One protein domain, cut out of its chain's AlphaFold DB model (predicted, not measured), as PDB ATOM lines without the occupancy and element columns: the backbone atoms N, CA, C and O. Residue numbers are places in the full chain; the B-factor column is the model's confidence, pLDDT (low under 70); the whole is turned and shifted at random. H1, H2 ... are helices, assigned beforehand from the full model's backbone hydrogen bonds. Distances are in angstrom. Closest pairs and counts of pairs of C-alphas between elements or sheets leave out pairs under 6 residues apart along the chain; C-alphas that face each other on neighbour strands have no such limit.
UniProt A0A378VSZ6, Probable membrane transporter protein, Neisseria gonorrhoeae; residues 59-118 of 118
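This is residues 59 to 118 of the 118 residues of the protein "Probable membrane transporter protein" of Neisseria gonorrhoeae (UniProt A0A378VSZ6). Two long helices, H1 and then H2, meet near their ends in an open, flat V, and a short third helix, H3, follows beyond the far end of H2. The space between the arms of the V is empty, and no two helices touch. The printed part has 60 residues with three named helices, in the order H1, H2, H3, and no named strand; the class is all helix. It is extended, with a radius of gyration of the C-alphas of 18.0 A, and its C-alphas span 50 by 37 by 11 A.

H1, residues 59 to 82, and H2, residues 84 to 104, are close but not clearly touching, the closest C-alphas being those of Ala 79 and Ile 87, 6.9 A apart. They run opposite ways at a steep tilt of 47 degrees, with their centres 19.9 A apart. H2 and H3, residues 109 to 115, are also close but not clearly touching; their closest C-alphas, of Leu 103 and Tyr 111, are 7.4 A apart. These two run the same way at a steep tilt of 67 degrees, only just short of about perpendicular. H1 and H3 are apart. In H1 and H3 every O i to N i+4 pair is within hydrogen-bond range; in H2 it is 16 of 17.

H1 begins at C-alpha 59, (-504.169, 281.851, -21.692), and measures 33.8 A from first to last C-alpha. H2 begins at C-alpha 84, (-484.873, 306.626, -4.619), and measures 30.2 A. H3, seven residues, ends at C-alpha 115, (-513.523, 322.795, -28.729).

The two C-alphas farthest apart, of Arg 81 and Phe 118, are 50.3 A apart. The printed part has no cut and ends at the chain's last residue, 118. Both links are tight. The mean pLDDT of the printed part is 71.9; residues 82 to 86 and 103 to 118 are under 70.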
ATOM      1  N   PRO A  59    -505.406 281.319 -21.118       77.69
ATOM      2  CA  PRO A  59    -504.169 281.851 -21.692       77.69
ATOM      3  C   PRO A  59    -503.889 283.312 -21.297       77.69
ATOM      4  O   PRO A  59    -502.728 283.703 -21.157       77.69
ATOM      5  N   ILE A  60    -504.924 284.115 -21.040       77.88
ATOM      6  CA  ILE A  60    -504.774 285.509 -20.599       77.88
ATOM      7  C   ILE A  60    -504.360 285.552 -19.127       77.88
ATOM      8  O   ILE A  60    -503.450 286.291 -18.762       77.88
ATOM      9  N   VAL A  61    -504.948 284.698 -18.286       75.12
ATOM     10  CA  VAL A  61    -504.551 284.593 -16.871       75.12
ATOM     11  C   VAL A  61    -503.099 284.143 -16.737       75.12
ATOM     12  O   VAL A  61    -502.351 284.730 -15.960       75.12
ATOM     13  N   ALA A  62    -502.667 283.156 -17.525       79.75
ATOM     14  CA  ALA A  62    -501.286 282.682 -17.506       79.75
ATOM     15  C   ALA A  62    -500.294 283.768 -17.955       79.75
ATOM     16  O   ALA A  62    -499.292 284.010 -17.281       79.75
ATOM     17  N   THR A  63    -500.582 284.469 -19.056       82.81
ATOM     18  CA  THR A  63    -499.706 285.539 -19.562       82.81
ATOM     19  C   THR A  63    -499.657 286.742 -18.621       82.81
ATOM     20  O   THR A  63    -498.568 287.252 -18.351       82.81
ATOM     21  N   MET A  64    -500.789 287.154 -18.042       78.69
ATOM     22  CA  MET A  64    -500.823 288.215 -17.030       78.69
ATOM     23  C   MET A  64    -500.109 287.810 -15.738       78.69
ATOM     24  O   MET A  64    -499.368 288.624 -15.193       78.69
ATOM     25  N   ALA A  65    -500.264 286.570 -15.263       79.62
ATOM     26  CA  ALA A  65    -499.585 286.089 -14.058       79.62
ATOM     27  C   ALA A  65    -498.062 286.065 -14.237       79.62
ATOM     28  O   ALA A  65    -497.331 286.570 -13.385       79.62
ATOM     29  N   VAL A  66    -497.579 285.540 -15.368       83.25
ATOM     30  CA  VAL A  66    -496.144 285.521 -15.689       83.25
ATOM     31  C   VAL A  66    -495.615 286.944 -15.866       83.25
ATOM     32  O   VAL A  66    -494.597 287.293 -15.271       83.25
ATOM     33  N   GLY A  67    -496.323 287.796 -16.613       84.31
ATOM     34  CA  GLY A  67    -495.938 289.194 -16.816       84.31
ATOM     35  C   GLY A  67    -495.877 289.984 -15.507       84.31
ATOM     36  O   GLY A  67    -494.897 290.685 -15.254       84.31
ATOM     37  N   ALA A  68    -496.872 289.817 -14.634       79.31
ATOM     38  CA  ALA A  68    -496.905 290.449 -13.320       79.31
ATOM     39  C   ALA A  68    -495.780 289.936 -12.412       79.31
ATOM     40  O   ALA A  68    -495.124 290.736 -11.745       79.31
ATOM     41  N   PHE A  69    -495.500 288.630 -12.413       82.25
ATOM     42  CA  PHE A  69    -494.429 288.045 -11.605       82.25
ATOM     43  C   PHE A  69    -493.044 288.522 -12.056       82.25
ATOM     44  O   PHE A  69    -492.225 288.932 -11.227       82.25
ATOM     45  N   VAL A  70    -492.787 288.517 -13.366       84.25
ATOM     46  CA  VAL A  70    -491.530 289.011 -13.944       84.25
ATOM     47  C   VAL A  70    -491.388 290.511 -13.686       84.25
ATOM     48  O   VAL A  70    -490.353 290.943 -13.180       84.25
ATOM     49  N   GLY A  71    -492.434 291.300 -13.942       80.88
ATOM     50  CA  GLY A  71    -492.444 292.745 -13.712       80.88
ATOM     51  C   GLY A  71    -492.238 293.126 -12.245       80.88
ATOM     52  O   GLY A  71    -491.453 294.027 -11.953       80.88
ATOM     53  N   ALA A  72    -492.864 292.409 -11.308       76.81
ATOM     54  CA  ALA A  72    -492.702 292.644  -9.874       76.81
ATOM     55  C   ALA A  72    -491.275 292.335  -9.399       76.81
ATOM     56  O   ALA A  72    -490.679 293.137  -8.677       76.81
ATOM     57  N   ASN A  73    -490.697 291.211  -9.837       80.62
ATOM     58  CA  ASN A  73    -489.322 290.840  -9.494       80.62
ATOM     59  C   ASN A  73    -488.305 291.819 -10.082       80.62
ATOM     60  O   ASN A  73    -487.380 292.254  -9.390       80.62
ATOM     61  N   LEU A  74    -488.477 292.183 -11.353       80.81
ATOM     62  CA  LEU A  74    -487.574 293.097 -12.038       80.81
ATOM     63  C   LEU A  74    -487.679 294.505 -11.435       80.81
ATOM     64  O   LEU A  74    -486.661 295.087 -11.069       80.81
ATOM     65  N   GLY A  75    -488.897 295.008 -11.225       76.31
ATOM     66  CA  GLY A  75    -489.161 296.301 -10.593       76.31
ATOM     67  C   GLY A  75    -488.619 296.395  -9.165       76.31
ATOM     68  O   GLY A  75    -487.983 297.390  -8.823       76.31
ATOM     69  N   ALA A  76    -488.780 295.347  -8.350       75.00
ATOM     70  CA  ALA A  76    -488.207 295.297  -7.003       75.00
ATOM     71  C   ALA A  76    -486.670 295.316  -7.034       75.00
ATOM     72  O   ALA A  76    -486.049 296.079  -6.292       75.00
ATOM     73  N   ARG A  77    -486.043 294.543  -7.932       77.25
ATOM     74  CA  ARG A  77    -484.580 294.549  -8.105       77.25
ATOM     75  C   ARG A  77    -484.060 295.904  -8.583       77.25
ATOM     76  O   ARG A  77    -483.064 296.382  -8.046       77.25
ATOM     77  N   PHE A  78    -484.726 296.541  -9.545       74.94
ATOM     78  CA  PHE A  78    -484.359 297.879 -10.019       74.94
ATOM     79  C   PHE A  78    -484.531 298.941  -8.923       74.94
ATOM     80  O   PHE A  78    -483.633 299.760  -8.728       74.94
ATOM     81  N   ALA A  79    -485.620 298.888  -8.151       71.38
ATOM     82  CA  ALA A  79    -485.868 299.808  -7.042       71.38
ATOM     83  C   ALA A  79    -484.808 299.697  -5.933       71.38
ATOM     84  O   ALA A  79    -484.340 300.717  -5.428       71.38
ATOM     85  N   VAL A  80    -484.391 298.475  -5.582       73.94
ATOM     86  CA  VAL A  80    -483.351 298.238  -4.565       73.94
ATOM     87  C   VAL A  80    -481.958 298.604  -5.087       73.94
ATOM     88  O   VAL A  80    -481.172 299.193  -4.350       73.94
ATOM     89  N   ARG A  81    -481.645 298.311  -6.359       70.81
ATOM     90  CA  ARG A  81    -480.306 298.534  -6.934       70.81
ATOM     91  C   ARG A  81    -480.010 299.998  -7.261       70.81
ATOM     92  O   ARG A  81    -478.870 300.422  -7.112       70.81
ATOM     93  N   PHE A  82    -481.005 300.762  -7.707       66.75
ATOM     94  CA  PHE A  82    -480.821 302.163  -8.108       66.75
ATOM     95  C   PHE A  82    -481.349 303.183  -7.083       66.75
ATOM     96  O   PHE A  82    -481.057 304.379  -7.182       66.75
ATOM     97  N   GLY A  83    -482.095 302.725  -6.075       65.56
ATOM     98  CA  GLY A  83    -482.589 303.550  -4.977       65.56
ATOM     99  C   GLY A  83    -483.593 304.635  -5.393       65.56
ATOM    100  O   GLY A  83    -484.109 304.685  -6.510       65.56
ATOM    101  N   SER A  84    -483.862 305.561  -4.465       62.69
ATOM    102  CA  SER A  84    -484.873 306.626  -4.619       62.69
ATOM    103  C   SER A  84    -484.586 307.615  -5.767       62.69
ATOM    104  O   SER A  84    -485.494 308.320  -6.210       62.69
ATOM    105  N   LYS A  85    -483.348 307.644  -6.291       65.75
ATOM    106  CA  LYS A  85    -482.941 308.527  -7.399       65.75
ATOM    107  C   LYS A  85    -483.604 308.176  -8.731       65.75
ATOM    108  O   LYS A  85    -483.823 309.083  -9.522       65.75
ATOM    109  N   LEU A  86    -483.945 306.907  -8.966       68.19
ATOM    110  CA  LEU A  86    -484.644 306.479 -10.186       68.19
ATOM    111  C   LEU A  86    -486.166 306.469 -10.011       68.19
ATOM    112  O   LEU A  86    -486.895 306.779 -10.944       68.19
ATOM    113  N   ILE A  87    -486.651 306.202  -8.797       72.62
ATOM    114  CA  ILE A  87    -488.091 306.137  -8.506       72.62
ATOM    115  C   ILE A  87    -488.749 307.515  -8.652       72.62
ATOM    116  O   ILE A  87    -489.796 307.624  -9.282       72.62
ATOM    117  N   LYS A  88    -488.133 308.578  -8.110       72.12
ATOM    118  CA  LYS A  88    -488.682 309.946  -8.171       72.12
ATOM    119  C   LYS A  88    -488.932 310.462  -9.600       72.12
ATOM    120  O   LYS A  88    -490.069 310.845  -9.867       72.12
ATOM    121  N   PRO A  89    -487.944 310.488 -10.518       80.06
ATOM    122  CA  PRO A  89    -488.169 311.003 -11.868       80.06
ATOM    123  C   PRO A  89    -489.160 310.139 -12.647       80.06
ATOM    124  O   PRO A  89    -490.000 310.673 -13.359       80.06
ATOM    125  N   LEU A  90    -489.124 308.818 -12.463       78.44
ATOM    126  CA  LEU A  90    -490.021 307.894 -13.150       78.44
ATOM    127  C   LEU A  90    -491.484 308.110 -12.729       78.44
ATOM    128  O   LEU A  90    -492.375 308.119 -13.574       78.44
ATOM    129  N   LEU A  91    -491.721 308.387 -11.445       76.12
ATOM    130  CA  LEU A  91    -493.043 308.732 -10.922       76.12
ATOM    131  C   LEU A  91    -493.543 310.065 -11.498       76.12
ATOM    132  O   LEU A  91    -494.670 310.131 -11.974       76.12
ATOM    133  N   ILE A  92    -492.688 311.093 -11.539       81.50
ATOM    134  CA  ILE A  92    -493.029 312.403 -12.121       81.50
ATOM    135  C   ILE A  92    -493.379 312.268 -13.609       81.50
ATOM    136  O   ILE A  92    -494.408 312.779 -14.043       81.50
ATOM    137  N   VAL A  93    -492.563 311.545 -14.383       85.06
ATOM    138  CA  VAL A  93    -492.787 311.337 -15.822       85.06
ATOM    139  C   VAL A  93    -494.097 310.595 -16.072       85.06
ATOM    140  O   VAL A  93    -494.880 311.022 -16.916       85.06
ATOM    141  N   ILE A  94    -494.376 309.525 -15.319       80.62
ATOM    142  CA  ILE A  94    -495.632 308.777 -15.454       80.62
ATOM    143  C   ILE A  94    -496.826 309.649 -15.070       80.62
ATOM    144  O   ILE A  94    -497.813 309.653 -15.797       80.62
ATOM    145  N   SER A  95    -496.749 310.413 -13.977       76.50
ATOM    146  CA  SER A  95    -497.831 311.313 -13.562       76.50
ATOM    147  C   SER A  95    -498.124 312.387 -14.606       76.50
ATOM    148  O   SER A  95    -499.289 312.606 -14.926       76.50
ATOM    149  N   ILE A  96    -497.092 313.011 -15.181       84.31
ATOM    150  CA  ILE A  96    -497.261 313.989 -16.263       84.31
ATOM    151  C   ILE A  96    -497.840 313.304 -17.501       84.31
ATOM    152  O   ILE A  96    -498.797 313.805 -18.079       84.31
ATOM    153  N   SER A  97    -497.326 312.134 -17.880       83.50
ATOM    154  CA  SER A  97    -497.835 311.386 -19.032       83.50
ATOM    155  C   SER A  97    -499.297 310.974 -18.856       83.50
ATOM    156  O   SER A  97    -500.058 311.047 -19.817       83.50
ATOM    157  N   MET A  98    -499.707 310.567 -17.651       75.69
ATOM    158  CA  MET A  98    -501.101 310.247 -17.333       75.69
ATOM    159  C   MET A  98    -501.982 311.493 -17.350       75.69
ATOM    160  O   MET A  98    -503.068 311.445 -17.915       75.69
ATOM    161  N   ALA A  99    -501.510 312.611 -16.792       79.88
ATOM    162  CA  ALA A  99    -502.227 313.883 -16.840       79.88
ATOM    163  C   ALA A  99    -502.444 314.342 -18.289       79.88
ATOM    164  O   ALA A  99    -503.560 314.681 -18.663       79.88
ATOM    165  N   VAL A 100    -501.407 314.265 -19.126       82.44
ATOM    166  CA  VAL A 100    -501.491 314.571 -20.561       82.44
ATOM    167  C   VAL A 100    -502.453 313.617 -21.265       82.44
ATOM    168  O   VAL A 100    -503.325 314.073 -21.995       82.44
ATOM    169  N   LYS A 101    -502.362 312.305 -21.009       75.06
ATOM    170  CA  LYS A 101    -503.287 311.323 -21.589       75.06
ATOM    171  C   LYS A 101    -504.739 311.629 -21.212       75.06
ATOM    172  O   LYS A 101    -505.598 311.581 -22.077       75.06
ATOM    173  N   LEU A 102    -505.008 311.969 -19.951       70.00
ATOM    174  CA  LEU A 102    -506.347 312.304 -19.457       70.00
ATOM    175  C   LEU A 102    -506.882 313.622 -20.043       70.00
ATOM    176  O   LEU A 102    -508.083 313.766 -20.250       70.00
ATOM    177  N   LEU A 103    -505.998 314.589 -20.300       68.69
ATOM    178  CA  LEU A 103    -506.350 315.842 -20.972       68.69
ATOM    179  C   LEU A 103    -506.686 315.630 -22.454       68.69
ATOM    180  O   LEU A 103    -507.506 316.368 -22.991       68.69
ATOM    181  N   ILE A 104    -506.066 314.635 -23.093       69.81
ATOM    182  CA  ILE A 104    -506.294 314.271 -24.501       69.81
ATOM    183  C   ILE A 104    -507.467 313.279 -24.656       69.81
ATOM    184  O   ILE A 104    -508.018 313.154 -25.744       69.81
ATOM    185  N   ASP A 105    -507.867 312.574 -23.593       67.06
ATOM    186  CA  ASP A 105    -508.951 311.584 -23.635       67.06
ATOM    187  C   ASP A 105    -510.301 312.258 -23.968       67.06
ATOM    188  O   ASP A 105    -510.817 313.088 -23.215       67.06
ATOM    189  N   GLU A 106    -510.883 311.886 -25.115       55.53
ATOM    190  CA  GLU A 106    -512.068 312.497 -25.750       55.53
ATOM    191  C   GLU A 106    -513.359 312.450 -24.904       55.53
ATOM    192  O   GLU A 106    -514.373 313.041 -25.276       55.53
ATOM    193  N   ARG A 107    -513.351 311.762 -23.754       54.19
ATOM    194  CA  ARG A 107    -514.504 311.639 -22.839       54.19
ATOM    195  C   ARG A 107    -514.549 312.698 -21.738       54.19
ATOM    196  O   ARG A 107    -515.419 312.630 -20.870       54.19
ATOM    197  N   ASN A 108    -513.631 313.663 -21.746       56.31
ATOM    198  CA  ASN A 108    -513.602 314.721 -20.744       56.31
ATOM    199  C   ASN A 108    -514.579 315.859 -21.132       56.31
ATOM    200  O   ASN A 108    -514.399 316.475 -22.185       56.31
ATOM    201  N   PRO A 109    -515.583 316.213 -20.301       59.72
ATOM    202  CA  PRO A 109    -516.549 317.281 -20.611       59.72
ATOM    203  C   PRO A 109    -515.893 318.667 -20.783       59.72
ATOM    204  O   PRO A 109    -516.472 319.556 -21.400       59.72
ATOM    205  N   LEU A 110    -514.657 318.838 -20.297       54.78
ATOM    206  CA  LEU A 110    -513.850 320.048 -20.476       54.78
ATOM    207  C   LEU A 110    -513.210 320.160 -21.873       54.78
ATOM    208  O   LEU A 110    -513.041 321.273 -22.365       54.78
ATOM    209  N   TYR A 111    -512.902 319.036 -22.535       56.94
ATOM    210  CA  TYR A 111    -512.389 319.034 -23.915       56.94
ATOM    211  C   TYR A 111    -513.471 319.505 -24.894       56.94
ATOM    212  O   TYR A 111    -513.223 320.354 -25.745       56.94
ATOM    213  N   GLN A 112    -514.708 319.041 -24.687       54.34
ATOM    214  CA  GLN A 112    -515.889 319.491 -25.430       54.34
ATOM    215  C   GLN A 112    -516.146 320.998 -25.248       54.34
ATOM    216  O   GLN A 112    -516.418 321.681 -26.228       54.34
ATOM    217  N   MET A 113    -515.991 321.541 -24.030       57.69
ATOM    218  CA  MET A 113    -516.164 322.980 -23.782       57.69
ATOM    219  C   MET A 113    -515.127 323.841 -24.517       57.69
ATOM    220  O   MET A 113    -515.502 324.848 -25.111       57.69
ATOM    221  N   ILE A 114    -513.853 323.440 -24.528       58.97
ATOM    222  CA  ILE A 114    -512.781 324.192 -25.206       58.97
ATOM    223  C   ILE A 114    -512.929 324.125 -26.732       58.97
ATOM    224  O   ILE A 114    -512.762 325.141 -27.398       58.97
ATOM    225  N   VAL A 115    -513.294 322.963 -27.283       57.34
ATOM    226  CA  VAL A 115    -513.523 322.795 -28.729       57.34
ATOM    227  C   VAL A 115    -514.818 323.473 -29.185       57.34
ATOM    228  O   VAL A 115    -514.870 323.967 -30.295       57.34
ATOM    229  N   SER A 116    -515.848 323.574 -28.342       51.75
ATOM    230  CA  SER A 116    -517.069 324.333 -28.670       51.75
ATOM    231  C   SER A 116    -516.896 325.858 -28.624       51.75
ATOM    232  O   SER A 116    -517.797 326.590 -29.030       51.75
ATOM    233  N   MET A 117    -515.764 326.335 -28.092       53.03
ATOM    234  CA  MET A 117    -515.434 327.756 -27.965       53.03
ATOM    235  C   MET A 117    -514.511 328.255 -29.097       53.03
ATOM    236  O   MET A 117    -514.192 329.445 -29.123       53.03
ATOM    237  N   PHE A 118    -514.107 327.372 -30.022       48.59
ATOM    238  CA  PHE A 118    -513.359 327.686 -31.244       48.59
ATOM    239  C   PHE A 118    -514.108 327.164 -32.474       48.59
ATOM    240  O   PHE A 118    -514.295 327.954 -33.423       48.59
TER     241      PHE A 118